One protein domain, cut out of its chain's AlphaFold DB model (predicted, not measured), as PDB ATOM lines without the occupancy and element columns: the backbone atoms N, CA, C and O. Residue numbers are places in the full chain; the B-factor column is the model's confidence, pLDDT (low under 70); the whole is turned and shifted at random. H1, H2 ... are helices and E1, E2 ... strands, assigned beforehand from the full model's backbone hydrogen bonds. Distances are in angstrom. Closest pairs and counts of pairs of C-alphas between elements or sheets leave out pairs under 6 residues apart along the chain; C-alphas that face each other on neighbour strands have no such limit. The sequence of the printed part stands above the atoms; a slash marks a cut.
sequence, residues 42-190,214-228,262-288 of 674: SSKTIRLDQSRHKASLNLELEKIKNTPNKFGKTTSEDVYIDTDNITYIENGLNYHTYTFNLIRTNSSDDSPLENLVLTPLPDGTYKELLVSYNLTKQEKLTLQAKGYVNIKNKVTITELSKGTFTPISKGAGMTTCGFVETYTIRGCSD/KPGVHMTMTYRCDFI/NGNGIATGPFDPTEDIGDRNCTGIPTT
ATOM      1  N   SER A  42     -31.489  21.595  -6.639       78.81
ATOM      2  CA  SER A  42     -31.559  21.933  -8.065       78.81
ATOM      3  C   SER A  42     -30.213  22.469  -8.539       78.81
ATOM      4  O   SER A  42     -29.666  23.372  -7.915       78.81
ATOM      5  N   SER A  43     -29.692  21.935  -9.643       84.31
ATOM      6  CA  SER A  43     -28.451  22.394 -10.276       84.31
ATOM      7  C   SER A  43     -28.734  22.860 -11.701       84.31
ATOM      8  O   SER A  43     -29.529  22.237 -12.406       84.31
ATOM      9  N   LYS A  44     -28.087  23.945 -12.127       88.12
ATOM     10  CA  LYS A  44     -28.127  24.446 -13.506       88.12
ATOM     11  C   LYS A  44     -26.813  25.119 -13.885       88.12
ATOM     12  O   LYS A  44     -26.146  25.716 -13.042       88.12
ATOM     13  N   THR A  45     -26.478  25.066 -15.169       90.06
ATOM     14  CA  THR A  45     -25.405  25.884 -15.744       90.06
ATOM     15  C   THR A  45     -25.968  27.256 -16.094       90.06
ATOM     16  O   THR A  45     -26.994  27.340 -16.770       90.06
ATOM     17  N   ILE A  46     -25.320  28.319 -15.627       91.50
ATOM     18  CA  ILE A  46     -25.707  29.705 -15.903       91.50
ATOM     19  C   ILE A  46     -24.494  30.537 -16.313       91.50
ATOM     20  O   ILE A  46     -23.356  30.204 -15.986       91.50
ATOM     21  N   ARG A  47     -24.757  31.675 -16.949       90.88
ATOM     22  CA  ARG A  47     -23.787  32.763 -17.089       90.88
ATOM     23  C   ARG A  47     -23.854  33.714 -15.894       90.88
ATOM     24  O   ARG A  47     -24.888  33.837 -15.233       90.88
ATOM     25  N   LEU A  48     -22.774  34.452 -15.644       91.31
ATOM     26  CA  LEU A  48     -22.703  35.413 -14.537       91.31
ATOM     27  C   LEU A  48     -23.763  36.522 -14.635       91.31
ATOM     28  O   LEU A  48     -24.257  37.000 -13.618       91.31
ATOM     29  N   ASP A  49     -24.141  36.927 -15.850       89.44
ATOM     30  CA  ASP A  49     -25.185  37.928 -16.093       89.44
ATOM     31  C   ASP A  49     -26.596  37.445 -15.719       89.44
ATOM     32  O   ASP A  49     -27.441  38.271 -15.384       89.44
ATOM     33  N   GLN A  50     -26.824  36.130 -15.712       91.69
ATOM     34  CA  GLN A  50     -28.079  35.494 -15.304       91.69
ATOM     35  C   GLN A  50     -28.180  35.297 -13.783       91.69
ATOM     36  O   GLN A  50     -29.246  34.955 -13.269       91.69
ATOM     37  N   SER A  51     -27.082  35.485 -13.045       91.88
ATOM     38  CA  SER A  51     -27.068  35.320 -11.594       91.88
ATOM     39  C   SER A  51     -27.809  36.459 -10.887       91.88
ATOM     40  O   SER A  51     -27.461  37.633 -11.027       91.88
ATOM     41  N   ARG A  52     -28.745  36.107  -9.995       90.75
ATOM     42  CA  ARG A  52     -29.374  37.068  -9.070       90.75
ATOM     43  C   ARG A  52     -28.381  37.683  -8.068       90.75
ATOM     44  O   ARG A  52     -28.676  38.710  -7.469       90.75
ATOM     45  N   HIS A  53     -27.199  37.079  -7.901       92.00
ATOM     46  CA  HIS A  53     -26.133  37.528  -6.999       92.00
ATOM     47  C   HIS A  53     -24.959  38.198  -7.742       92.00
ATOM     48  O   HIS A  53     -23.894  38.380  -7.152       92.00
ATOM     49  N   LYS A  54     -25.131  38.583  -9.018       92.81
ATOM     50  CA  LYS A  54     -24.077  39.144  -9.889       92.81
ATOM     51  C   LYS A  54     -23.242  40.247  -9.234       92.81
ATOM     52  O   LYS A  54     -22.026  40.238  -9.372       92.81
ATOM     53  N   ALA A  55     -23.872  41.196  -8.537       89.94
ATOM     54  CA  ALA A  55     -23.160  42.308  -7.904       89.94
ATOM     55  C   ALA A  55     -22.178  41.819  -6.825       89.94
ATOM     56  O   ALA A  55     -21.001  42.170  -6.870       89.94
ATOM     57  N   SER A  56     -22.637  40.959  -5.910       89.94
ATOM     58  CA  SER A  56     -21.796  40.374  -4.859       89.94
ATOM     59  C   SER A  56     -20.715  39.460  -5.433       89.94
ATOM     60  O   SER A  56     -19.573  39.517  -4.996       89.94
ATOM     61  N   LEU A  57     -21.048  38.660  -6.450       91.50
ATOM     62  CA  LEU A  57     -20.073  37.802  -7.125       91.50
ATOM     63  C   LEU A  57     -18.993  38.625  -7.828       91.50
ATOM     64  O   LEU A  57     -17.820  38.332  -7.656       91.50
ATOM     65  N   ASN A  58     -19.355  39.685  -8.557       89.38
ATOM     66  CA  ASN A  58     -18.379  40.571  -9.194       89.38
ATOM     67  C   ASN A  58     -17.398  41.158  -8.174       89.38
ATOM     68  O   ASN A  58     -16.207  41.201  -8.450       89.38
ATOM     69  N   LEU A  59     -17.870  41.564  -6.990       87.19
ATOM     70  CA  LEU A  59     -16.986  42.062  -5.934       87.19
ATOM     71  C   LEU A  59     -15.965  41.009  -5.486       87.19
ATOM     72  O   LEU A  59     -14.805  41.356  -5.284       87.19
ATOM     73  N   GLU A  60     -16.362  39.742  -5.353       86.75
ATOM     74  CA  GLU A  60     -15.427  38.667  -4.998       86.75
ATOM     75  C   GLU A  60     -14.492  38.299  -6.159       86.75
ATOM     76  O   GLU A  60     -13.280  38.194  -5.973       86.75
ATOM     77  N   LEU A  61     -15.016  38.185  -7.381       87.00
ATOM     78  CA  LEU A  61     -14.237  37.852  -8.576       87.00
ATOM     79  C   LEU A  61     -13.203  38.935  -8.928       87.00
ATOM     80  O   LEU A  61     -12.098  38.608  -9.358       87.00
ATOM     81  N   GLU A  62     -13.507  40.218  -8.714       82.00
ATOM     82  CA  GLU A  62     -12.538  41.306  -8.901       82.00
ATOM     83  C   GLU A  62     -11.388  41.237  -7.882       82.00
ATOM     84  O   GLU A  62     -10.239  41.509  -8.232       82.00
ATOM     85  N   LYS A  63     -11.638  40.807  -6.636       80.38
ATOM     86  CA  LYS A  63     -10.556  40.586  -5.654       80.38
ATOM     87  C   LYS A  63      -9.605  39.471  -6.099       80.38
ATOM     88  O   LYS A  63      -8.397  39.581  -5.883       80.38
ATOM     89  N   ILE A  64     -10.125  38.440  -6.769       75.44
ATOM     90  CA  ILE A  64      -9.321  37.340  -7.329       75.44
ATOM     91  C   ILE A  64      -8.405  37.849  -8.431       75.44
ATOM     92  O   ILE A  64      -7.198  37.616  -8.383       75.44
ATOM     93  N   LYS A  65      -8.968  38.587  -9.396       71.81
ATOM     94  CA  LYS A  65      -8.207  39.172 -10.510       71.81
ATOM     95  C   LYS A  65      -7.086  40.091 -10.026       71.81
ATOM     96  O   LYS A  65      -6.025  40.122 -10.635       71.81
ATOM     97  N   ASN A  66      -7.315  40.803  -8.921       68.38
ATOM     98  CA  ASN A  66      -6.351  41.727  -8.321       68.38
ATOM     99  C   ASN A  66      -5.334  41.054  -7.378       68.38
ATOM    100  O   ASN A  66      -4.381  41.710  -6.958       68.38
ATOM    101  N   THR A  67      -5.480  39.754  -7.087       64.75
ATOM    102  CA  THR A  67      -4.522  38.975  -6.278       64.75
ATOM    103  C   THR A  67      -3.911  37.792  -7.056       64.75
ATOM    104  O   THR A  67      -3.906  36.657  -6.565       64.75
ATOM    105  N   PRO A  68      -3.373  37.994  -8.278       53.16
ATOM    106  CA  PRO A  68      -2.860  36.901  -9.091       53.16
ATOM    107  C   PRO A  68      -1.477  36.505  -8.574       53.16
ATOM    108  O   PRO A  68      -0.503  37.144  -8.951       53.16
ATOM    109  N   ASN A  69      -1.363  35.529  -7.658       53.81
ATOM    110  CA  ASN A  69      -0.106  34.765  -7.471       53.81
ATOM    111  C   ASN A  69      -0.091  33.632  -6.426       53.81
ATOM    112  O   ASN A  69       0.996  33.185  -6.062       53.81
ATOM    113  N   LYS A  70      -1.216  33.158  -5.874       55.03
ATOM    114  CA  LYS A  70      -1.125  32.246  -4.710       55.03
ATOM    115  C   LYS A  70      -2.094  31.069  -4.669       55.03
ATOM    116  O   LYS A  70      -2.193  30.443  -3.626       55.03
ATOM    117  N   PHE A  71      -2.730  30.690  -5.776       55.72
ATOM    118  CA  PHE A  71      -3.561  29.475  -5.816       55.72
ATOM    119  C   PHE A  71      -2.744  28.156  -5.800       55.72
ATOM    120  O   PHE A  71      -3.325  27.093  -5.636       55.72
ATOM    121  N   GLY A  72      -1.405  28.203  -5.906       44.53
ATOM    122  CA  GLY A  72      -0.522  27.026  -5.873       44.53
ATOM    123  C   GLY A  72       0.965  27.380  -5.703       44.53
ATOM    124  O   GLY A  72       1.341  28.548  -5.732       44.53
ATOM    125  N   LYS A  73       1.822  26.366  -5.507       39.59
ATOM    126  CA  LYS A  73       3.287  26.480  -5.287       39.59
ATOM    127  C   LYS A  73       4.100  26.920  -6.522       39.59
ATOM    128  O   LYS A  73       5.326  26.944  -6.451       39.59
ATOM    129  N   THR A  74       3.458  27.241  -7.640       36.97
ATOM    130  CA  THR A  74       4.114  27.568  -8.913       36.97
ATOM    131  C   THR A  74       3.879  29.027  -9.302       36.97
ATOM    132  O   THR A  74       2.811  29.599  -9.095       36.97
ATOM    133  N   THR A  75       4.947  29.645  -9.792       39.41
ATOM    134  CA  THR A  75       5.111  31.072 -10.085       39.41
ATOM    135  C   THR A  75       4.290  31.549 -11.289       39.41
ATOM    136  O   THR A  75       4.313  30.898 -12.325       39.41
ATOM    137  N   SER A  76       3.681  32.736 -11.164       42.09
ATOM    138  CA  SER A  76       3.354  33.693 -12.240       42.09
ATOM    139  C   SER A  76       2.592  33.174 -13.471       42.09
ATOM    140  O   SER A  76       3.111  33.241 -14.585       42.09
ATOM    141  N   GLU A  77       1.346  32.729 -13.315       55.84
ATOM    142  CA  GLU A  77       0.485  32.441 -14.473       55.84
ATOM    143  C   GLU A  77      -0.859  33.164 -14.377       55.84
ATOM    144  O   GLU A  77      -1.490  33.180 -13.315       55.84
ATOM    145  N   ASP A  78      -1.292  33.752 -15.497       66.44
ATOM    146  CA  ASP A  78      -2.592  34.407 -15.638       66.44
ATOM    147  C   ASP A  78      -3.704  33.358 -15.493       66.44
ATOM    148  O   ASP A  78      -3.873  32.473 -16.334       66.44
ATOM    149  N   VAL A  79      -4.459  33.445 -14.397       76.69
ATOM    150  CA  VAL A  79      -5.632  32.599 -14.151       76.69
ATOM    151  C   VAL A  79      -6.861  33.307 -14.692       76.69
ATOM    152  O   VAL A  79      -7.209  34.402 -14.250       76.69
ATOM    153  N   TYR A  80      -7.551  32.659 -15.619       82.38
ATOM    154  CA  TYR A  80      -8.843  33.099 -16.105       82.38
ATOM    155  C   TYR A  80      -9.974  32.350 -15.393       82.38
ATOM    156  O   TYR A  80      -9.908  31.141 -15.194       82.38
ATOM    157  N   ILE A  81     -11.033  33.071 -15.027       87.44
ATOM    158  CA  ILE A  81     -12.217  32.506 -14.372       87.44
ATOM    159  C   ILE A  81     -13.334  32.412 -15.407       87.44
ATOM    160  O   ILE A  81     -13.748  33.439 -15.949       87.44
ATOM    161  N   ASP A  82     -13.838  31.207 -15.670       88.44
ATOM    162  CA  ASP A  82     -14.976  31.036 -16.569       88.44
ATOM    163  C   ASP A  82     -16.271  31.561 -15.936       88.44
ATOM    164  O   ASP A  82     -16.817  30.982 -14.998       88.44
ATOM    165  N   THR A  83     -16.756  32.682 -16.469       90.31
ATOM    166  CA  THR A  83     -18.006  33.339 -16.074       90.31
ATOM    167  C   THR A  83     -19.189  32.994 -16.975       90.31
ATOM    168  O   THR A  83     -20.304  33.451 -16.713       90.31
ATOM    169  N   ASP A  84     -18.953  32.237 -18.044       86.62
ATOM    170  CA  ASP A  84     -19.942  31.900 -19.063       86.62
ATOM    171  C   ASP A  84     -20.532  30.496 -18.808       86.62
ATOM    172  O   ASP A  84     -21.702  30.257 -19.106       86.62
ATOM    173  N   ASN A  85     -19.777  29.600 -18.161       89.50
ATOM    174  CA  ASN A  85     -20.243  28.269 -17.755       89.50
ATOM    175  C   ASN A  85     -20.095  28.061 -16.241       89.50
ATOM    176  O   ASN A  85     -19.182  27.383 -15.775       89.50
ATOM    177  N   ILE A  86     -21.005  28.640 -15.456       93.81
ATOM    178  CA  ILE A  86     -20.998  28.530 -13.993       93.81
ATOM    179  C   ILE A  86     -21.980  27.444 -13.568       93.81
ATOM    180  O   ILE A  86     -23.152  27.490 -13.944       93.81
ATOM    181  N   THR A  87     -21.546  26.503 -12.731       93.81
ATOM    182  CA  THR A  87     -22.492  25.605 -12.058       93.81
ATOM    183  C   THR A  87     -23.097  26.324 -10.861       93.81
ATOM    184  O   THR A  87     -22.381  26.753  -9.957       93.81
ATOM    185  N   TYR A  88     -24.420  26.434 -10.851       93.69
ATOM    186  CA  TYR A  88     -25.194  27.022  -9.768       93.69
ATOM    187  C   TYR A  88     -26.110  25.970  -9.147       93.69
ATOM    188  O   TYR A  88     -26.937  25.381  -9.848       93.69
ATOM    189  N   ILE A  89     -25.965  25.741  -7.841       89.88
ATOM    190  CA  ILE A  89     -26.781  24.787  -7.079       89.88
ATOM    191  C   ILE A  89     -27.592  25.554  -6.039       89.88
ATOM    192  O   ILE A  89     -27.035  26.388  -5.338       89.88
ATOM    193  N   GLU A  90     -28.884  25.256  -5.914       88.25
ATOM    194  CA  GLU A  90     -29.775  25.793  -4.878       88.25
ATOM    195  C   GLU A  90     -30.280  24.670  -3.971       88.25
ATOM    196  O   GLU A  90     -30.536  23.553  -4.430       88.25
ATOM    197  N   ASN A  91     -30.442  24.990  -2.686       81.88
ATOM    198  CA  ASN A  91     -31.080  24.119  -1.704       81.88
ATOM    199  C   ASN A  91     -32.026  24.939  -0.817       81.88
ATOM    200  O   ASN A  91     -31.608  25.561   0.161       81.88
ATOM    201  N   GLY A  92     -33.309  24.957  -1.164       76.44
ATOM    202  CA  GLY A  92     -34.281  25.846  -0.528       76.44
ATOM    203  C   GLY A  92     -34.109  27.314  -0.938       76.44
ATOM    204  O   GLY A  92     -33.393  27.642  -1.881       76.44
ATOM    205  N   LEU A  93     -34.803  28.216  -0.239       74.69
ATOM    206  CA  LEU A  93     -34.893  29.630  -0.634       74.69
ATOM    207  C   LEU A  93     -33.608  30.430  -0.373       74.69
ATOM    208  O   LEU A  93     -33.339  31.402  -1.079       74.69
ATOM    209  N   ASN A  94     -32.822  30.032   0.631       80.31
ATOM    210  CA  ASN A  94     -31.782  30.881   1.216       80.31
ATOM    211  C   ASN A  94     -30.358  30.338   1.042       80.31
ATOM    212  O   ASN A  94     -29.422  30.966   1.530       80.31
ATOM    213  N   TYR A  95     -30.171  29.199   0.373       87.50
ATOM    214  CA  TYR A  95     -28.845  28.621   0.174       87.50
ATOM    215  C   TYR A  95     -28.555  28.296  -1.280       87.50
ATOM    216  O   TYR A  95     -29.399  27.775  -2.012       87.50
ATOM    217  N   HIS A  96     -27.318  28.587  -1.669       92.06
ATOM    218  CA  HIS A  96     -26.821  28.390  -3.014       92.06
ATOM    219  C   HIS A  96     -25.312  28.172  -3.030       92.06
ATOM    220  O   HIS A  96     -24.622  28.598  -2.114       92.06
ATOM    221  N   THR A  97     -24.777  27.587  -4.095       94.38
ATOM    222  CA  THR A  97     -23.334  27.570  -4.365       94.38
ATOM    223  C   THR A  97     -23.055  27.954  -5.810       94.38
ATOM    224  O   THR A  97     -23.887  27.742  -6.696       94.38
ATOM    225  N   TYR A  98     -21.885  28.550  -6.037       96.00
ATOM    226  CA  TYR A  98     -21.376  28.854  -7.371       96.00
ATOM    227  C   TYR A  98     -20.034  28.175  -7.578       96.00
ATOM    228  O   TYR A  98     -19.124  28.367  -6.774       96.00
ATOM    229  N   THR A  99     -19.901  27.444  -8.677       95.94
ATOM    230  CA  THR A  99     -18.658  26.773  -9.051       95.94
ATOM    231  C   THR A  99     -18.174  27.306 -10.390       95.94
ATOM    232  O   THR A  99     -18.856  27.167 -11.405       95.94
ATOM    233  N   PHE A 100     -16.990  27.913 -10.376       94.12
ATOM    234  CA  PHE A 100     -16.326  28.492 -11.541       94.12
ATOM    235  C   PHE A 100     -15.144  27.622 -11.944       94.12
ATOM    236  O   PHE A 100     -14.354  27.227 -11.086       94.12
ATOM    237  N   ASN A 101     -14.980  27.364 -13.239       92.88
ATOM    238  CA  ASN A 101     -13.757  26.754 -13.747       92.88
ATOM    239  C   ASN A 101     -12.605  27.777 -13.751       92.88
ATOM    240  O   ASN A 101     -12.802  28.927 -14.152       92.88
ATOM    241  N   LEU A 102     -11.415  27.361 -13.308       88.75
ATOM    242  CA  LEU A 102     -10.185  28.146 -13.406       88.75
ATOM    243  C   LEU A 102      -9.339  27.625 -14.573       88.75
ATOM    244  O   LEU A 102      -8.911  26.471 -14.576       88.75
ATOM    245  N   ILE A 103      -9.082  28.493 -15.547       84.50
ATOM    246  CA  ILE A 103      -8.345  28.202 -16.778       84.50
ATOM    247  C   ILE A 103      -6.973  28.863 -16.689       84.50
ATOM    248  O   ILE A 103      -6.872  30.069 -16.467       84.50
ATOM    249  N   ARG A 104      -5.908  28.084 -16.889       78.69
ATOM    250  CA  ARG A 104      -4.521  28.572 -16.898       78.69
ATOM    251  C   ARG A 104      -3.982  28.557 -18.320       78.69
ATOM    252  O   ARG A 104      -4.192  27.595 -19.051       78.69
ATOM    253  N   THR A 105      -3.271  29.606 -18.719       64.88
ATOM    254  CA  THR A 105      -2.786  29.793 -20.099       64.88
ATOM    255  C   THR A 105      -1.785  28.734 -20.576       64.88
ATOM    256  O   THR A 105      -1.696  28.523 -21.782       64.88
ATOM    257  N   ASN A 106      -1.093  28.032 -19.667       63.81
ATOM    258  CA  ASN A 106      -0.113  26.978 -19.985       63.81
ATOM    259  C   ASN A 106      -0.479  25.595 -19.415       63.81
ATOM    260  O   ASN A 106       0.398  24.747 -19.236       63.81
ATOM    261  N   SER A 107      -1.753  25.340 -19.097       68.44
ATOM    262  CA  SER A 107      -2.155  24.023 -18.592       68.44
ATOM    263  C   SER A 107      -1.947  22.938 -19.653       68.44
ATOM    264  O   SER A 107      -2.475  23.039 -20.760       68.44
ATOM    265  N   SER A 108      -1.218  21.880 -19.303       74.56
ATOM    266  CA  SER A 108      -1.162  20.641 -20.082       74.56
ATOM    267  C   SER A 108      -2.456  19.830 -19.938       74.56
ATOM    268  O   SER A 108      -3.228  20.024 -18.995       74.56
ATOM    269  N   ASP A 109      -2.663  18.849 -20.821       76.88
ATOM    270  CA  ASP A 109      -3.777  17.893 -20.719       76.88
ATOM    271  C   ASP A 109      -3.813  17.158 -19.361       76.88
ATOM    272  O   ASP A 109      -4.897  16.826 -18.871       76.88
ATOM    273  N   ASP A 110      -2.652  16.984 -18.722       78.06
ATOM    274  CA  ASP A 110      -2.476  16.333 -17.415       78.06
ATOM    275  C   ASP A 110      -2.594  17.296 -16.223       78.06
ATOM    276  O   ASP A 110      -2.575  16.870 -15.069       78.06
ATOM    277  N   SER A 111      -2.710  18.604 -16.470       85.69
ATOM    278  CA  SER A 111      -2.892  19.588 -15.397       85.69
ATOM    279  C   SER A 111      -4.209  19.333 -14.665       85.69
ATOM    280  O   SER A 111      -5.199  18.985 -15.312       85.69
ATOM    281  N   PRO A 112      -4.284  19.505 -13.337       89.25
ATOM    282  CA  PRO A 112      -5.529  19.275 -12.619       89.25
ATOM    283  C   PRO A 112      -6.635  20.217 -13.110       89.25
ATOM    284  O   PRO A 112      -6.387  21.363 -13.482       89.25
ATOM    285  N   LEU A 113      -7.874  19.729 -13.096       92.25
ATOM    286  CA  LEU A 113      -9.050  20.576 -13.261       92.25
ATOM    287  C   LEU A 113      -9.238  21.369 -11.967       92.25
ATOM    288  O   LEU A 113      -9.382  20.770 -10.909       92.25
ATOM    289  N   GLU A 114      -9.265  22.695 -12.030       92.62
ATOM    290  CA  GLU A 114      -9.421  23.535 -10.842       92.62
ATOM    291  C   GLU A 114     -10.749  24.281 -10.871       92.62
ATOM    292  O   GLU A 114     -11.157  24.852 -11.886       92.62
ATOM    293  N   ASN A 115     -11.456  24.263  -9.747       94.19
ATOM    294  CA  ASN A 115     -12.716  24.958  -9.568       94.19
ATOM    295  C   ASN A 115     -12.669  25.850  -8.334       94.19
ATOM    296  O   ASN A 115     -12.303  25.403  -7.250       94.19
ATOM    297  N   LEU A 116     -13.111  27.092  -8.492       93.62
ATOM    298  CA  LEU A 116     -13.421  27.968  -7.375       93.62
ATOM    299  C   LEU A 116     -14.879  27.746  -6.973       93.62
ATOM    300  O   LEU A 116     -15.781  28.024  -7.763       93.62
ATOM    301  N   VAL A 117     -15.105  27.270  -5.752       94.75
ATOM    302  CA  VAL A 117     -16.440  27.092  -5.174       94.75
ATOM    303  C   VAL A 117     -16.702  28.198  -4.159       94.75
ATOM    304  O   VAL A 117     -15.925  28.388  -3.224       94.75
ATOM    305  N   LEU A 118     -17.812  28.909  -4.340       94.06
ATOM    306  CA  LEU A 118     -18.289  29.960  -3.449       94.06
ATOM    307  C   LEU A 118     -19.563  29.504  -2.728       94.06
ATOM    308  O   LEU A 118     -20.564  29.186  -3.374       94.06
ATOM    309  N   THR A 119     -19.537  29.518  -1.391       92.38
ATOM    310  CA  THR A 119     -20.701  29.252  -0.522       92.38
ATOM    311  C   THR A 119     -21.056  30.505   0.289       92.38
ATOM    312  O   THR A 119     -20.142  31.182   0.759       92.38
ATOM    313  N   PRO A 120     -22.342  30.864   0.449       91.69
ATOM    314  CA  PRO A 120     -22.752  32.083   1.129       91.69
ATOM    315  C   PRO A 120     -22.511  31.990   2.635       91.69
ATOM    316  O   PRO A 120     -22.825  30.979   3.269       91.69
ATOM    317  N   LEU A 121     -22.012  33.085   3.199       88.69
ATOM    318  CA  LEU A 121     -21.841  33.295   4.631       88.69
ATOM    319  C   LEU A 121     -23.014  34.113   5.206       88.69
ATOM    320  O   LEU A 121     -23.655  34.873   4.473       88.69
ATOM    321  N   PRO A 122     -23.291  34.018   6.522       87.06
ATOM    322  CA  PRO A 122     -24.341  34.809   7.175       87.06
ATOM    323  C   PRO A 122     -24.162  36.332   7.058       87.06
ATOM    324  O   PRO A 122     -25.139  37.070   7.142       87.06
ATOM    325  N   ASP A 123     -22.933  36.812   6.842       87.00
ATOM    326  CA  ASP A 123     -22.618  38.234   6.649       87.00
ATOM    327  C   ASP A 123     -22.932  38.750   5.226       87.00
ATOM    328  O   ASP A 123     -22.686  39.916   4.920       87.00
ATOM    329  N   GLY A 124     -23.472  37.893   4.349       84.56
ATOM    330  CA  GLY A 124     -23.790  38.213   2.956       84.56
ATOM    331  C   GLY A 124     -22.597  38.124   1.996       84.56
ATOM    332  O   GLY A 124     -22.768  38.374   0.801       84.56
ATOM    333  N   THR A 125     -21.407  37.763   2.489       88.12
ATOM    334  CA  THR A 125     -20.225  37.468   1.664       88.12
ATOM    335  C   THR A 125     -20.152  35.979   1.315       88.12
ATOM    336  O   THR A 125     -21.105  35.230   1.542       88.12
ATOM    337  N   TYR A 126     -19.040  35.540   0.725       91.00
ATOM    338  CA  TYR A 126     -18.809  34.143   0.376       91.00
ATOM    339  C   TYR A 126     -17.586  33.599   1.106       91.00
ATOM    340  O   TYR A 126     -16.619  34.324   1.317       91.00
ATOM    341  N   LYS A 127     -17.630  32.310   1.450       90.31
ATOM    342  CA  LYS A 127     -16.435  31.513   1.721       90.31
ATOM    343  C   LYS A 127     -15.966  30.879   0.422       90.31
ATOM    344  O   LYS A 127     -16.781  30.386  -0.364       90.31
ATOM    345  N   GLU A 128     -14.656  30.887   0.227       90.44
ATOM    346  CA  GLU A 128     -14.013  30.525  -1.026       90.44
ATOM    347  C   GLU A 128     -13.179  29.248  -0.867       90.44
ATOM    348  O   GLU A 128     -12.308  29.141  -0.002       90.44
ATOM    349  N   LEU A 129     -13.445  28.261  -1.722       91.44
ATOM    350  CA  LEU A 129     -12.757  26.972  -1.725       91.44
ATOM    351  C   LEU A 129     -12.159  26.715  -3.108       91.44
ATOM    352  O   LEU A 129     -12.846  26.852  -4.118       91.44
ATOM    353  N   LEU A 130     -10.894  26.303  -3.156       91.44
ATOM    354  CA  LEU A 130     -10.275  25.756  -4.360       91.44
ATOM    355  C   LEU A 130     -10.431  24.236  -4.341       91.44
ATOM    356  O   LEU A 130      -9.877  23.561  -3.474       91.44
ATOM    357  N   VAL A 131     -11.159  23.701  -5.314       93.50
ATOM    358  CA  VAL A 131     -11.323  22.262  -5.515       93.50
ATOM    359  C   VAL A 131     -10.519  21.852  -6.739       93.50
ATOM    360  O   VAL A 131     -10.784  22.311  -7.848       93.50
ATOM    361  N   SER A 132      -9.521  21.002  -6.531       92.94
ATOM    362  CA  SER A 132      -8.629  20.497  -7.572       92.94
ATOM    363  C   SER A 132      -8.940  19.030  -7.843       92.94
ATOM    364  O   SER A 132      -8.987  18.229  -6.908       92.94
ATOM    365  N   TYR A 133      -9.161  18.676  -9.107       92.94
ATOM    366  CA  TYR A 133      -9.461  17.318  -9.547       92.94
ATOM    367  C   TYR A 133      -8.332  16.784 -10.429       92.94
ATOM    368  O   TYR A 133      -8.045  17.333 -11.497       92.94
ATOM    369  N   ASN A 134      -7.724  15.676 -10.020       93.69
ATOM    370  CA  ASN A 134      -6.715  14.972 -10.803       93.69
ATOM    371  C   ASN A 134      -7.391  14.037 -11.821       93.69
ATOM    372  O   ASN A 134      -7.602  12.853 -11.553       93.69
ATOM    373  N   LEU A 135      -7.805  14.603 -12.957       92.06
ATOM    374  CA  LEU A 135      -8.558  13.914 -14.008       92.06
ATOM    375  C   LEU A 135      -7.736  13.790 -15.285       92.06
ATOM    376  O   LEU A 135      -7.060  14.734 -15.694       92.06
ATOM    377  N   THR A 136      -7.884  12.658 -15.964       92.12
ATOM    378  CA  THR A 136      -7.318  12.451 -17.301       92.12
ATOM    379  C   THR A 136      -8.019  13.326 -18.348       92.12
ATOM    380  O   THR A 136      -9.157  13.768 -18.158       92.12
ATOM    381  N   LYS A 137      -7.381  13.526 -19.509       89.06
ATOM    382  CA  LYS A 137      -7.989  14.229 -20.653       89.06
ATOM    383  C   LYS A 137      -9.359  13.658 -21.041       89.06
ATOM    384  O   LYS A 137     -10.311  14.412 -21.227       89.06
ATOM    385  N   GLN A 138      -9.474  12.330 -21.117       89.19
ATOM    386  CA  GLN A 138     -10.720  11.655 -21.494       89.19
ATOM    387  C   GLN A 138     -11.836  11.884 -20.467       89.19
ATOM    388  O   GLN A 138     -12.994  12.081 -20.833       89.19
ATOM    389  N   GLU A 139     -11.498  11.902 -19.181       91.44
ATOM    390  CA  GLU A 139     -12.455  12.198 -18.116       91.44
ATOM    391  C   GLU A 139     -12.948  13.645 -18.193       91.44
ATOM    392  O   GLU A 139     -14.147  13.896 -18.086       91.44
ATOM    393  N   LYS A 140     -12.062  14.607 -18.465       91.00
ATOM    394  CA  LYS A 140     -12.473  16.001 -18.672       91.00
ATOM    395  C   LYS A 140     -13.405  16.159 -19.880       91.00
ATOM    396  O   LYS A 140     -14.396  16.876 -19.779       91.00
ATOM    397  N   LEU A 141     -13.122  15.467 -20.989       88.75
ATOM    398  CA  LEU A 141     -14.000  15.435 -22.169       88.75
ATOM    399  C   LEU A 141     -15.369  14.825 -21.835       88.75
ATOM    400  O   LEU A 141     -16.400  15.357 -22.237       88.75
ATOM    401  N   THR A 142     -15.380  13.752 -21.041       88.00
ATOM    402  CA  THR A 142     -16.614  13.105 -20.568       88.00
ATOM    403  C   THR A 142     -17.445  14.072 -19.722       88.00
ATOM    404  O   THR A 142     -18.637  14.229 -19.969       88.00
ATOM    405  N   LEU A 143     -16.820  14.796 -18.787       87.19
ATOM    406  CA  LEU A 143     -17.492  15.830 -17.992       87.19
ATOM    407  C   LEU A 143     -18.038  16.978 -18.855       87.19
ATOM    408  O   LEU A 143     -19.149  17.445 -18.610       87.19
ATOM    409  N   GLN A 144     -17.299  17.417 -19.879       85.81
ATOM    410  CA  GLN A 144     -17.754  18.470 -20.795       85.81
ATOM    411  C   GLN A 144     -18.985  18.031 -21.601       85.81
ATOM    412  O   GLN A 144     -19.905  18.822 -21.812       85.81
ATOM    413  N   ALA A 145     -19.046  16.753 -21.980       83.69
ATOM    414  CA  ALA A 145     -20.215  16.134 -22.599       83.69
ATOM    415  C   ALA A 145     -21.372  15.874 -21.607       83.69
ATOM    416  O   ALA A 145     -22.374  15.269 -21.982       83.69
ATOM    417  N   LYS A 146     -21.257  16.337 -20.350       79.69
ATOM    418  CA  LYS A 146     -22.189  16.077 -19.236       79.69
ATOM    419  C   LYS A 146     -22.311  14.591 -18.869       79.69
ATOM    420  O   LYS A 146     -23.300  14.188 -18.257       79.69
ATOM    421  N   GLY A 147     -21.312  13.790 -19.234       78.12
ATOM    422  CA  GLY A 147     -21.180  12.392 -18.845       78.12
ATOM    423  C   GLY A 147     -20.686  12.230 -17.406       78.12
ATOM    424  O   GLY A 147     -20.222  13.173 -16.760       78.12
ATOM    425  N   TYR A 148     -20.788  11.005 -16.893       81.56
ATOM    426  CA  TYR A 148     -20.366  10.670 -15.536       81.56
ATOM    427  C   TYR A 148     -18.871  10.337 -15.471       81.56
ATOM    428  O   TYR A 148     -18.365   9.535 -16.252       81.56
ATOM    429  N   VAL A 149     -18.175  10.904 -14.483       84.69
ATOM    430  CA  VAL A 149     -16.795  10.546 -14.138       84.69
ATOM    431  C   VAL A 149     -16.715  10.208 -12.661       84.69
ATOM    432  O   VAL A 149     -17.179  10.967 -11.805       84.69
ATOM    433  N   ASN A 150     -16.075   9.083 -12.350       84.12
ATOM    434  CA  ASN A 150     -15.766   8.733 -10.976       84.12
ATOM    435  C   ASN A 150     -14.586   9.575 -10.469       84.12
ATOM    436  O   ASN A 150     -13.427   9.333 -10.804       84.12
ATOM    437  N   ILE A 151     -14.907  10.554  -9.633       85.25
ATOM    438  CA  ILE A 151     -13.949  11.483  -9.031       85.25
ATOM    439  C   ILE A 151     -13.471  11.044  -7.636       85.25
ATOM    440  O   ILE A 151     -12.674  11.746  -7.022       85.25
ATOM    441  N   LYS A 152     -13.913   9.884  -7.126       82.44
ATOM    442  CA  LYS A 152     -13.511   9.381  -5.805       82.44
ATOM    443  C   LYS A 152     -11.988   9.260  -5.704       82.44
ATOM    444  O   LYS A 152     -11.359   8.677  -6.585       82.44
ATOM    445  N   ASN A 153     -11.410   9.767  -4.613       83.19
ATOM    446  CA  ASN A 153      -9.962   9.801  -4.358       83.19
ATOM    447  C   ASN A 153      -9.146  10.623  -5.381       83.19
ATOM    448  O   ASN A 153      -7.929  10.465  -5.458       83.19
ATOM    449  N   LYS A 154      -9.793  11.478  -6.184       89.69
ATOM    450  CA  LYS A 154      -9.132  12.350  -7.172       89.69
ATOM    451  C   LYS A 154      -9.248  13.831  -6.821       89.69
ATOM    452  O   LYS A 154      -8.965  14.666  -7.675       89.69
ATOM    453  N   VAL A 155      -9.696  14.159  -5.613       91.00
ATOM    454  CA  VAL A 155     -10.113  15.508  -5.224       91.00
ATOM    455  C   VAL A 155      -9.239  16.012  -4.090       91.00
ATOM    456  O   VAL A 155      -9.030  15.317  -3.103       91.00
ATOM    457  N   THR A 156      -8.781  17.251  -4.223       91.56
ATOM    458  CA  THR A 156      -8.136  18.003  -3.150       91.56
ATOM    459  C   THR A 156      -8.928  19.280  -2.919       91.56
ATOM    460  O   THR A 156      -9.138  20.051  -3.857       91.56
ATOM    461  N   ILE A 157      -9.350  19.527  -1.679       90.25
ATOM    462  CA  ILE A 157     -10.094  20.734  -1.297       90.25
ATOM    463  C   ILE A 157      -9.184  21.623  -0.456       90.25
ATOM    464  O   ILE A 157      -8.667  21.207   0.578       90.25
ATOM    465  N   THR A 158      -8.992  22.862  -0.898       88.94
ATOM    466  CA  THR A 158      -8.159  23.858  -0.222       88.94
ATOM    467  C   THR A 158      -9.012  25.055   0.172       88.94
ATOM    468  O   THR A 158      -9.589  25.726  -0.683       88.94
ATOM    469  N   GLU A 159      -9.080  25.340   1.470       88.00
ATOM    470  CA  GLU A 159      -9.719  26.554   1.978       88.00
ATOM    471  C   GLU A 159      -8.860  27.778   1.649       88.00
ATOM    472  O   GLU A 159      -7.639  27.776   1.859       88.00
ATOM    473  N   LEU A 160      -9.496  28.824   1.126       86.12
ATOM    474  CA  LEU A 160      -8.827  30.058   0.754       86.12
ATOM    475  C   LEU A 160      -9.106  31.155   1.781       86.12
ATOM    476  O   LEU A 160     -10.184  31.254   2.357       86.12
ATOM    477  N   SER A 161      -8.103  31.994   2.012       82.94
ATOM    478  CA  SER A 161      -8.235  33.164   2.877       82.94
ATOM    479  C   SER A 161      -9.150  34.199   2.219       82.94
ATOM    480  O   SER A 161      -8.901  34.599   1.074       82.94
ATOM    481  N   LYS A 162     -10.165  34.660   2.963       77.62
ATOM    482  CA  LYS A 162     -11.165  35.638   2.510       77.62
ATOM    483  C   LYS A 162     -10.507  36.835   1.825       77.62
ATOM    484  O   LYS A 162      -9.667  37.517   2.413       77.62
ATOM    485  N   GLY A 163     -10.897  37.093   0.579       68.56
ATOM    486  CA  GLY A 163     -10.440  38.241  -0.206       68.56
ATOM    487  C   GLY A 163      -8.979  38.231  -0.687       68.56
ATOM    488  O   GLY A 163      -8.653  39.064  -1.528       68.56
ATOM    489  N   THR A 164      -8.111  37.322  -0.220       69.94
ATOM    490  CA  THR A 164      -6.717  37.195  -0.711       69.94
ATOM    491  C   THR A 164      -6.476  35.931  -1.526       69.94
ATOM    492  O   THR A 164      -5.448  35.826  -2.193       69.94
ATOM    493  N   PHE A 165      -7.397  34.966  -1.472       72.56
ATOM    494  CA  PHE A 165      -7.345  33.723  -2.245       72.56
ATOM    495  C   PHE A 165      -6.056  32.915  -2.051       72.56
ATOM    496  O   PHE A 165      -5.591  32.186  -2.927       72.56
ATOM    497  N   THR A 166      -5.461  33.054  -0.867       75.12
ATOM    498  CA  THR A 166      -4.270  32.318  -0.456       75.12
ATOM    499  C   THR A 166      -4.678  31.072   0.324       75.12
ATOM    500  O   THR A 166      -5.486  31.211   1.248       75.12
ATOM    501  N   PRO A 167      -4.114  29.886   0.027       77.88
ATOM    502  CA  PRO A 167      -4.314  28.684   0.820       77.88
ATOM    503  C   PRO A 167      -4.076  28.964   2.300       77.88
ATOM    504  O   PRO A 167      -3.017  29.474   2.683       77.88
ATOM    505  N   ILE A 168      -5.059  28.634   3.131       74.06
ATOM    506  CA  ILE A 168      -4.899  28.718   4.579       74.06
ATOM    507  C   ILE A 168      -3.978  27.574   5.007       74.06
ATOM    508  O   ILE A 168      -4.353  26.404   4.973       74.06
ATOM    509  N   SER A 169      -2.749  27.905   5.404       62.38
ATOM    510  CA  SER A 169      -1.818  26.927   5.973       62.38
ATOM    511  C   SER A 169      -2.183  26.690   7.437       62.38
ATOM    512  O   SER A 169      -1.858  27.507   8.296       62.38
ATOM    513  N   LYS A 170      -2.870  25.584   7.732       60.41
ATOM    514  CA  LYS A 170      -3.089  25.145   9.117       60.41
ATOM    515  C   LYS A 170      -1.801  24.467   9.592       60.41
ATOM    516  O   LYS A 170      -1.329  23.527   8.960       60.41
ATOM    517  N   GLY A 171      -1.164  25.023  10.626       52.84
ATOM    518  CA  GLY A 171       0.097  24.500  11.161       52.84
ATOM    519  C   GLY A 171      -0.038  23.051  11.643       52.84
ATOM    520  O   GLY A 171      -1.134  22.610  11.977       52.84
ATOM    521  N   ALA A 172       1.078  22.318  11.688       48.53
ATOM    522  CA  ALA A 172       1.130  20.945  12.192       48.53
ATOM    523  C   ALA A 172       0.880  20.915  13.715       48.53
ATOM    524  O   ALA A 172       1.816  20.982  14.510       48.53
ATOM    525  N   GLY A 173      -0.390  20.888  14.116       58.22
ATOM    526  CA  GLY A 173      -0.842  20.629  15.484       58.22
ATOM    527  C   GLY A 173      -1.359  19.195  15.649       58.22
ATOM    528  O   GLY A 173      -1.473  18.453  14.679       58.22
ATOM    529  N   MET A 174      -1.720  18.806  16.878       56.22
ATOM    530  CA  MET A 174      -2.306  17.485  17.192       56.22
ATOM    531  C   MET A 174      -3.688  17.238  16.551       56.22
ATOM    532  O   MET A 174      -4.187  16.115  16.574       56.22
ATOM    533  N   THR A 175      -4.295  18.276  15.969       64.81
ATOM    534  CA  THR A 175      -5.585  18.234  15.277       64.81
ATOM    535  C   THR A 175      -5.394  18.736  13.849       64.81
ATOM    536  O   THR A 175      -4.952  19.869  13.646       64.81
ATOM    537  N   THR A 176      -5.737  17.911  12.859       70.06
ATOM    538  CA  THR A 176      -5.710  18.296  11.440       70.06
ATOM    539  C   THR A 176      -7.137  18.541  10.973       70.06
ATOM    540  O   THR A 176      -7.913  17.602  10.841       70.06
ATOM    541  N   CYS A 177      -7.489  19.807  10.737       76.56
ATOM    542  CA  CYS A 177      -8.816  20.189  10.258       76.56
ATOM    543  C   CYS A 177      -8.811  20.534   8.769       76.56
ATOM    544  O   CYS A 177      -7.977  21.319   8.312       76.56
ATOM    545  N   GLY A 178      -9.793  20.042   8.025       79.94
ATOM    546  CA  GLY A 178      -9.926  20.294   6.599       79.94
ATOM    547  C   GLY A 178     -11.308  19.946   6.064       79.94
ATOM    548  O   GLY A 178     -12.143  19.370   6.755       79.94
ATOM    549  N   PHE A 179     -11.548  20.314   4.811       86.00
ATOM    550  CA  PHE A 179     -12.727  19.847   4.097       86.00
ATOM    551  C   PHE A 179     -12.467  18.446   3.558       86.00
ATOM    552  O   PHE A 179     -11.464  18.220   2.884       86.00
ATOM    553  N   VAL A 180     -13.397  17.540   3.824       82.12
ATOM    554  CA  VAL A 180     -13.445  16.213   3.213       82.12
ATOM    555  C   VAL A 180     -14.670  16.118   2.324       82.12
ATOM    556  O   VAL A 180     -15.706  16.741   2.587       82.12
ATOM    557  N   GLU A 181     -14.567  15.331   1.268       83.56
ATOM    558  CA  GLU A 181     -15.650  15.147   0.329       83.56
ATOM    559  C   GLU A 181     -16.489  13.900   0.619       83.56
ATOM    560  O   GLU A 181     -16.001  12.828   0.969       83.56
ATOM    561  N   THR A 182     -17.795  14.047   0.437       76.81
ATOM    562  CA  THR A 182     -18.770  12.958   0.444       76.81
ATOM    563  C   THR A 182     -19.519  12.982  -0.878       76.81
ATOM    564  O   THR A 182     -19.750  14.045  -1.456       76.81
ATOM    565  N   TYR A 183     -19.888  11.814  -1.392       74.50
ATOM    566  CA  TYR A 183     -20.543  11.702  -2.692       74.50
ATOM    567  C   TYR A 183     -21.968  11.229  -2.486       74.50
ATOM    568  O   TYR A 183     -22.196  10.157  -1.934       74.50
ATOM    569  N   THR A 184     -22.926  12.030  -2.940       69.69
ATOM    570  CA  THR A 184     -24.318  11.602  -3.007       69.69
ATOM    571  C   THR A 184     -24.661  11.274  -4.448       69.69
ATOM    572  O   THR A 184     -24.598  12.137  -5.328       69.69
ATOM    573  N   ILE A 185     -25.043  10.022  -4.678       67.44
ATOM    574  CA  ILE A 185     -25.586   9.572  -5.951       67.44
ATOM    575  C   ILE A 185     -27.095   9.794  -5.941       67.44
ATOM    576  O   ILE A 185     -27.813   9.311  -5.068       67.44
ATOM    577  N   ARG A 186     -27.583  10.520  -6.942       73.44
ATOM    578  CA  ARG A 186     -29.003  10.675  -7.225       73.44
ATOM    579  C   ARG A 186     -29.364   9.789  -8.411       73.44
ATOM    580  O   ARG A 186     -28.842   9.972  -9.508       73.44
ATOM    581  N   GLY A 187     -30.307   8.875  -8.202       72.81
ATOM    582  CA  GLY A 187     -30.890   8.095  -9.287       72.81
ATOM    583  C   GLY A 187     -31.776   8.933 -10.219       72.81
ATOM    584  O   GLY A 187     -32.258  10.017  -9.869       72.81
ATOM    585  N   CYS A 188     -32.001   8.429 -11.427       79.69
ATOM    586  CA  CYS A 188     -32.901   9.075 -12.382       79.69
ATOM    587  C   CYS A 188     -34.361   9.121 -11.895       79.69
ATOM    588  O   CYS A 188     -34.730   8.424 -10.949       79.69
ATOM    589  N   SER A 189     -35.200   9.964 -12.512       81.75
ATOM    590  CA  SER A 189     -36.631  10.043 -12.163       81.75
ATOM    591  C   SER A 189     -37.457   8.841 -12.617       81.75
ATOM    592  O   SER A 189     -38.598   8.725 -12.189       81.75
ATOM    593  N   ASP A 190     -36.907   7.957 -13.450       83.44
ATOM    594  CA  ASP A 190     -37.548   6.684 -13.768       83.44
ATOM    595  C   ASP A 190     -37.328   5.699 -12.612       83.44
ATOM    596  O   ASP A 190     -36.188   5.425 -12.228       83.44
ATOM    597  N   LYS A 214     -32.239  13.001 -15.390       75.19
ATOM    598  CA  LYS A 214     -31.091  12.091 -15.515       75.19
ATOM    599  C   LYS A 214     -30.489  11.758 -14.137       75.19
ATOM    600  O   LYS A 214     -30.662  12.541 -13.197       75.19
ATOM    601  N   PRO A 215     -29.820  10.601 -13.988       73.38
ATOM    602  CA  PRO A 215     -29.065  10.314 -12.774       73.38
ATOM    603  C   PRO A 215     -27.862  11.271 -12.671       73.38
ATOM    604  O   PRO A 215     -27.402  11.809 -13.679       73.38
ATOM    605  N   GLY A 216     -27.370  11.521 -11.461       70.06
ATOM    606  CA  GLY A 216     -26.294  12.485 -11.233       70.06
ATOM    607  C   GLY A 216     -25.546  12.251  -9.929       70.06
ATOM    608  O   GLY A 216     -26.052  11.605  -9.013       70.06
ATOM    609  N   VAL A 217     -24.332  12.792  -9.836       73.38
ATOM    610  CA  VAL A 217     -23.525  12.766  -8.609       73.38
ATOM    611  C   VAL A 217     -23.291  14.183  -8.129       73.38
ATOM    612  O   VAL A 217     -22.867  15.038  -8.901       73.38
ATOM    613  N   HIS A 218     -23.550  14.414  -6.845       74.56
ATOM    614  CA  HIS A 218     -23.194  15.647  -6.162       74.56
ATOM    615  C   HIS A 218     -22.076  15.359  -5.167       74.56
ATOM    616  O   HIS A 218     -22.191  14.459  -4.331       74.56
ATOM    617  N   MET A 219     -20.998  16.134  -5.258       84.19
ATOM    618  CA  MET A 219     -20.001  16.180  -4.201       84.19
ATOM    619  C   MET A 219     -20.502  17.134  -3.127       84.19
ATOM    620  O   MET A 219     -20.893  18.259  -3.425       84.19
ATOM    621  N   THR A 220     -20.460  16.696  -1.881       84.56
ATOM    622  CA  THR A 220     -20.746  17.521  -0.716       84.56
ATOM    623  C   THR A 220     -19.484  17.621   0.128       84.56
ATOM    624  O   THR A 220     -18.954  16.608   0.584       84.56
ATOM    625  N   MET A 221     -18.988  18.838   0.326       86.56
ATOM    626  CA  MET A 221     -17.790  19.108   1.121       86.56
ATOM    627  C   MET A 221     -18.198  19.410   2.562       86.56
ATOM    628  O   MET A 221     -19.033  20.284   2.795       86.56
ATOM    629  N   THR A 222     -17.619  18.693   3.523       83.19
ATOM    630  CA  THR A 222     -17.889  18.868   4.959       83.19
ATOM    631  C   THR A 222     -16.590  19.165   5.684       83.19
ATOM    632  O   THR A 222     -15.569  18.542   5.407       83.19
ATOM    633  N   TYR A 223     -16.623  20.113   6.613       81.88
ATOM    634  CA  TYR A 223     -15.467  20.447   7.432       81.88
ATOM    635  C   TYR A 223     -15.320  19.447   8.583       81.88
ATOM    636  O   TYR A 223     -16.279  19.220   9.321       81.88
ATOM    637  N   ARG A 224     -14.138  18.840   8.716       77.50
ATOM    638  CA  ARG A 224     -13.814  17.835   9.739       77.50
ATOM    639  C   ARG A 224     -12.460  18.079  10.371       77.50
ATOM    640  O   ARG A 224     -11.584  18.658   9.730       77.50
ATOM    641  N   CYS A 225     -12.289  17.594  11.595       77.25
ATOM    642  CA  CYS A 225     -11.029  17.636  12.320       77.25
ATOM    643  C   CYS A 225     -10.637  16.239  12.808       77.25
ATOM    644  O   CYS A 225     -11.299  15.665  13.666       77.25
ATOM    645  N   ASP A 226      -9.517  15.715  12.316       72.25
ATOM    646  CA  ASP A 226      -8.964  14.456  12.809       72.25
ATOM    647  C   ASP A 226      -7.998  14.720  13.972       72.25
ATOM    648  O   ASP A 226      -7.118  15.587  13.891       72.25
ATOM    649  N   PHE A 227      -8.138  13.954  15.057       71.25
ATOM    650  CA  PHE A 227      -7.212  13.967  16.192       71.25
ATOM    651  C   PHE A 227      -6.137  12.894  16.006       71.25
ATOM    652  O   PHE A 227      -6.447  11.711  15.868       71.25
ATOM    653  N   ILE A 228      -4.863  13.284  16.051       60.62
ATOM    654  CA  ILE A 228      -3.748  12.333  16.059       60.62
ATOM    655  C   ILE A 228      -3.565  11.847  17.504       60.62
ATOM    656  O   ILE A 228      -3.022  12.570  18.339       60.62
ATOM    657  N   ASN A 262     -33.116  20.356   6.303       50.78
ATOM    658  CA  ASN A 262     -34.268  19.445   6.169       50.78
ATOM    659  C   ASN A 262     -33.898  17.939   6.132       50.78
ATOM    660  O   ASN A 262     -34.563  17.156   5.460       50.78
ATOM    661  N   GLY A 263     -32.850  17.519   6.853       51.06
ATOM    662  CA  GLY A 263     -32.527  16.093   7.060       51.06
ATOM    663  C   GLY A 263     -31.672  15.410   5.980       51.06
ATOM    664  O   GLY A 263     -31.402  14.221   6.102       51.06
ATOM    665  N   ASN A 264     -31.199  16.140   4.962       56.44
ATOM    666  CA  ASN A 264     -30.422  15.586   3.837       56.44
ATOM    667  C   ASN A 264     -28.898  15.798   3.932       56.44
ATOM    668  O   ASN A 264     -28.199  15.620   2.940       56.44
ATOM    669  N   GLY A 265     -28.364  16.247   5.074       64.44
ATOM    670  CA  GLY A 265     -26.919  16.485   5.245       64.44
ATOM    671  C   GLY A 265     -26.365  17.756   4.572       64.44
ATOM    672  O   GLY A 265     -25.203  18.096   4.776       64.44
ATOM    673  N   ILE A 266     -27.185  18.494   3.816       72.69
ATOM    674  CA  ILE A 266     -26.787  19.682   3.040       72.69
ATOM    675  C   ILE A 266     -27.446  20.938   3.618       72.69
ATOM    676  O   ILE A 266     -28.614  20.900   4.016       72.69
ATOM    677  N   ALA A 267     -26.710  22.050   3.643       76.25
ATOM    678  CA  ALA A 267     -27.197  23.317   4.184       76.25
ATOM    679  C   ALA A 267     -28.398  23.871   3.392       76.25
ATOM    680  O   ALA A 267     -28.429  23.776   2.166       76.25
ATOM    681  N   THR A 268     -29.381  24.461   4.084       76.75
ATOM    682  CA  THR A 268     -30.542  25.157   3.471       76.75
ATOM    683  C   THR A 268     -30.566  26.667   3.757       76.75
ATOM    684  O   THR A 268     -31.466  27.380   3.312       76.75
ATOM    685  N   GLY A 269     -29.547  27.179   4.458       79.88
ATOM    686  CA  GLY A 269     -29.286  28.609   4.646       79.88
ATOM    687  C   GLY A 269     -27.781  28.909   4.735       79.88
ATOM    688  O   GLY A 269     -26.993  27.968   4.854       79.88
ATOM    689  N   PRO A 270     -27.365  30.190   4.665       85.31
ATOM    690  CA  PRO A 270     -25.960  30.588   4.765       85.31
ATOM    691  C   PRO A 270     -25.362  30.185   6.115       85.31
ATOM    692  O   PRO A 270     -26.025  30.297   7.146       85.31
ATOM    693  N   PHE A 271     -24.110  29.736   6.118       82.38
ATOM    694  CA  PHE A 271     -23.418  29.275   7.323       82.38
ATOM    695  C   PHE A 271     -21.901  29.374   7.140       82.38
ATOM    696  O   PHE A 271     -21.420  29.400   6.008       82.38
ATOM    697  N   ASP A 272     -21.156  29.415   8.246       83.00
ATOM    698  CA  ASP A 272     -19.692  29.384   8.228       83.00
ATOM    699  C   ASP A 272     -19.172  28.018   8.722       83.00
ATOM    700  O   ASP A 272     -19.297  27.707   9.908       83.00
ATOM    701  N   PRO A 273     -18.622  27.161   7.842       73.38
ATOM    702  CA  PRO A 273     -17.996  25.908   8.249       73.38
ATOM    703  C   PRO A 273     -16.609  26.182   8.835       73.38
ATOM    704  O   PRO A 273     -15.624  26.243   8.093       73.38
ATOM    705  N   THR A 274     -16.532  26.375  10.152       69.06
ATOM    706  CA  THR A 274     -15.268  26.554  10.899       69.06
ATOM    707  C   THR A 274     -15.067  25.559  12.040       69.06
ATOM    708  O   THR A 274     -13.964  25.471  12.575       69.06
ATOM    709  N   GLU A 275     -16.102  24.810  12.416       64.75
ATOM    710  CA  GLU A 275     -16.078  23.843  13.520       64.75
ATOM    711  C   GLU A 275     -16.179  22.415  12.977       64.75
ATOM    712  O   GLU A 275     -16.688  22.223  11.876       64.75
ATOM    713  N   ASP A 276     -15.670  21.416  13.703       62.66
ATOM    714  CA  ASP A 276     -15.839  20.009  13.318       62.66
ATOM    715  C   ASP A 276     -17.304  19.607  13.474       62.66
ATOM    716  O   ASP A 276     -17.845  19.573  14.581       62.66
ATOM    717  N   ILE A 277     -17.962  19.341  12.348       59.69
ATOM    718  CA  ILE A 277     -19.415  19.172  12.316       59.69
ATOM    719  C   ILE A 277     -19.789  17.678  12.408       59.69
ATOM    720  O   ILE A 277     -20.944  17.354  12.677       59.69
ATOM    721  N   GLY A 278     -18.826  16.751  12.299       55.91
ATOM    722  CA  GLY A 278     -19.048  15.301  12.385       55.91
ATOM    723  C   GLY A 278     -19.933  14.709  11.270       55.91
ATOM    724  O   GLY A 278     -20.560  15.415  10.483       55.91
ATOM    725  N   ASP A 279     -20.025  13.374  11.206       50.59
ATOM    726  CA  ASP A 279     -20.766  12.608  10.178       50.59
ATOM    727  C   ASP A 279     -22.298  12.817  10.153       50.59
ATOM    728  O   ASP A 279     -22.981  12.268   9.290       50.59
ATOM    729  N   ARG A 280     -22.871  13.550  11.119       48.50
ATOM    730  CA  ARG A 280     -24.326  13.569  11.378       48.50
ATOM    731  C   ARG A 280     -24.982  14.950  11.356       48.50
ATOM    732  O   ARG A 280     -26.201  15.022  11.505       48.50
ATOM    733  N   ASN A 281     -24.226  16.027  11.150       54.97
ATOM    734  CA  ASN A 281     -24.775  17.384  11.131       54.97
ATOM    735  C   ASN A 281     -24.858  17.954   9.707       54.97
ATOM    736  O   ASN A 281     -24.020  17.707   8.844       54.97
ATOM    737  N   CYS A 282     -25.930  18.703   9.455       59.53
ATOM    738  CA  CYS A 282     -26.440  18.999   8.117       59.53
ATOM    739  C   CYS A 282     -25.899  20.313   7.513       59.53
ATOM    740  O   CYS A 282     -26.654  21.249   7.262       59.53
ATOM    741  N   THR A 283     -24.599  20.402   7.257       68.12
ATOM    742  CA  THR A 283     -23.947  21.646   6.788       68.12
ATOM    743  C   THR A 283     -22.987  21.409   5.623       68.12
ATOM    744  O   THR A 283     -21.967  22.077   5.491       68.12
ATOM    745  N   GLY A 284     -23.263  20.416   4.781       79.81
ATOM    746  CA  GLY A 284     -22.438  20.147   3.614       79.81
ATOM    747  C   GLY A 284     -22.559  21.224   2.527       79.81
ATOM    748  O   GLY A 284     -23.650  21.750   2.297       79.81
ATOM    749  N   ILE A 285     -21.451  21.519   1.837       88.25
ATOM    750  CA  ILE A 285     -21.389  22.435   0.683       88.25
ATOM    751  C   ILE A 285     -21.477  21.615  -0.614       88.25
ATOM    752  O   ILE A 285     -20.523  20.895  -0.929       88.25
ATOM    753  N   PRO A 286     -22.571  21.701  -1.391       88.25
ATOM    754  CA  PRO A 286     -22.729  20.944  -2.622       88.25
ATOM    755  C   PRO A 286     -21.964  21.591  -3.786       88.25
ATOM    756  O   PRO A 286     -21.986  22.808  -3.975       88.25
ATOM    757  N   THR A 287     -21.335  20.763  -4.613       90.81
ATOM    758  CA  THR A 287     -20.698  21.159  -5.872       90.81
ATOM    759  C   THR A 287     -20.671  19.990  -6.862       90.81
ATOM    760  O   THR A 287     -20.854  18.824  -6.499       90.81
ATOM    761  N   THR A 288     -20.437  20.299  -8.132       88.75
ATOM    762  CA  THR A 288     -20.086  19.325  -9.168       88.75
ATOM    763  C   THR A 288     -18.938  19.878 -10.010       88.75
ATOM    764  O   THR A 288     -18.871  21.102 -10.188       88.75
TER     765      THR A 288
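Overview. This is residues 42 to 190, 214 to 228 and 262 to 288 of the 674 residues of an uncharacterized protein of Chryseobacterium sp. CECT 9293 (UniProt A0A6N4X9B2). A strongly twisted wall of seven strands, E1 to E7, has helix H1 over one face, while the long two-stranded ribbon of E8 and E9, with the short E10 beside E9, covers part of the opposite face. Helix H2 sits out at one end of E5. The printed part has 191 residues with two named helices and ten named strands, in the order E1 H1 E2 E3 E4 E5 E6 H2 E7 E8 E9 E10; the class is mixed, helices and strands, with 91 residues in named elements, under half. The large sheet is branched and antiparallel, and the small one runs E8, E9, E10, antiparallel too. The whole is compact, with a radius of gyration of the C-alphas of 16.4 A and spans of 47 by 44 by 35 A.

Along the chain. Start in the large sheet at C-alpha 42, (-31.559, 21.933, -8.065), where E1, residues 42 to 46, begins. Then find E2 at 79 to 81, E3 at 86 to 91, E4 at 96 to 104, 26.3 A long, E5 at 113 to 120, 23.0 A, E6 at 126 to 133, 21.7 A, and E7 at 155 to 159. H1 is residues 54 to 65, 15.9 A, and H2 residues 137 to 144. E8, residues 175 to 186, spans 33.3 A; E9, residues 216 to 227, spans 33.4 A and bends by 53 degrees at residue 223. E10, residues 285 to 287, ends at (-20.698, 21.159, -5.872).

Arrangement. Look first at E4, which has E2 and E3 on one side and E5 on the other; N 80 and O 103 are 2.8 A apart, N 97 and O 89 2.8 A, N 118 and O 98 2.8 A. E3, E4, E5 and E6 form a meander, each strand the antiparallel neighbour of the one before; between E5 and E6, N 115 and O 131 are within hydrogen-bond range at 2.8 A. At the edges, E1 pairs with E3, N 44 to O 88 at 2.9 A, and E7 with E6, N 158 to O 130 at 2.8 A. H1 is on this sheet at a height of 8.7 A, over E5 and slantwise to it at 51 degrees on the local plane. H2 is not on it; its Lys 140 has its C-alpha 7.9 A from that of Leu 113 in E5. The closest C-alphas of E7 and E8 are Ile 157 and Phe 179, 6.1 A, and of E4 and E10 Thr 99 and Thr 287, 6.8 A. In the small sheet, N 178 and O 224 are 2.8 A apart, and N 287 and O 219 2.8 A. In H1 and H2 every O i to N i+4 pair is within hydrogen-bond range.

Size, cuts and confidence. The farthest C-alphas, those of Thr 75 and Asp 190, are 49.3 A apart. Residues 191 to 213 and 229 to 261 are not printed, with C-alpha gaps of 8.6 A and 32.9 A. The links H1 to E2 and E7 to E8 are long. The mean pLDDT of the printed part is 79.1; 42 residues are under 70, among them 66 to 78 and 274 to 283.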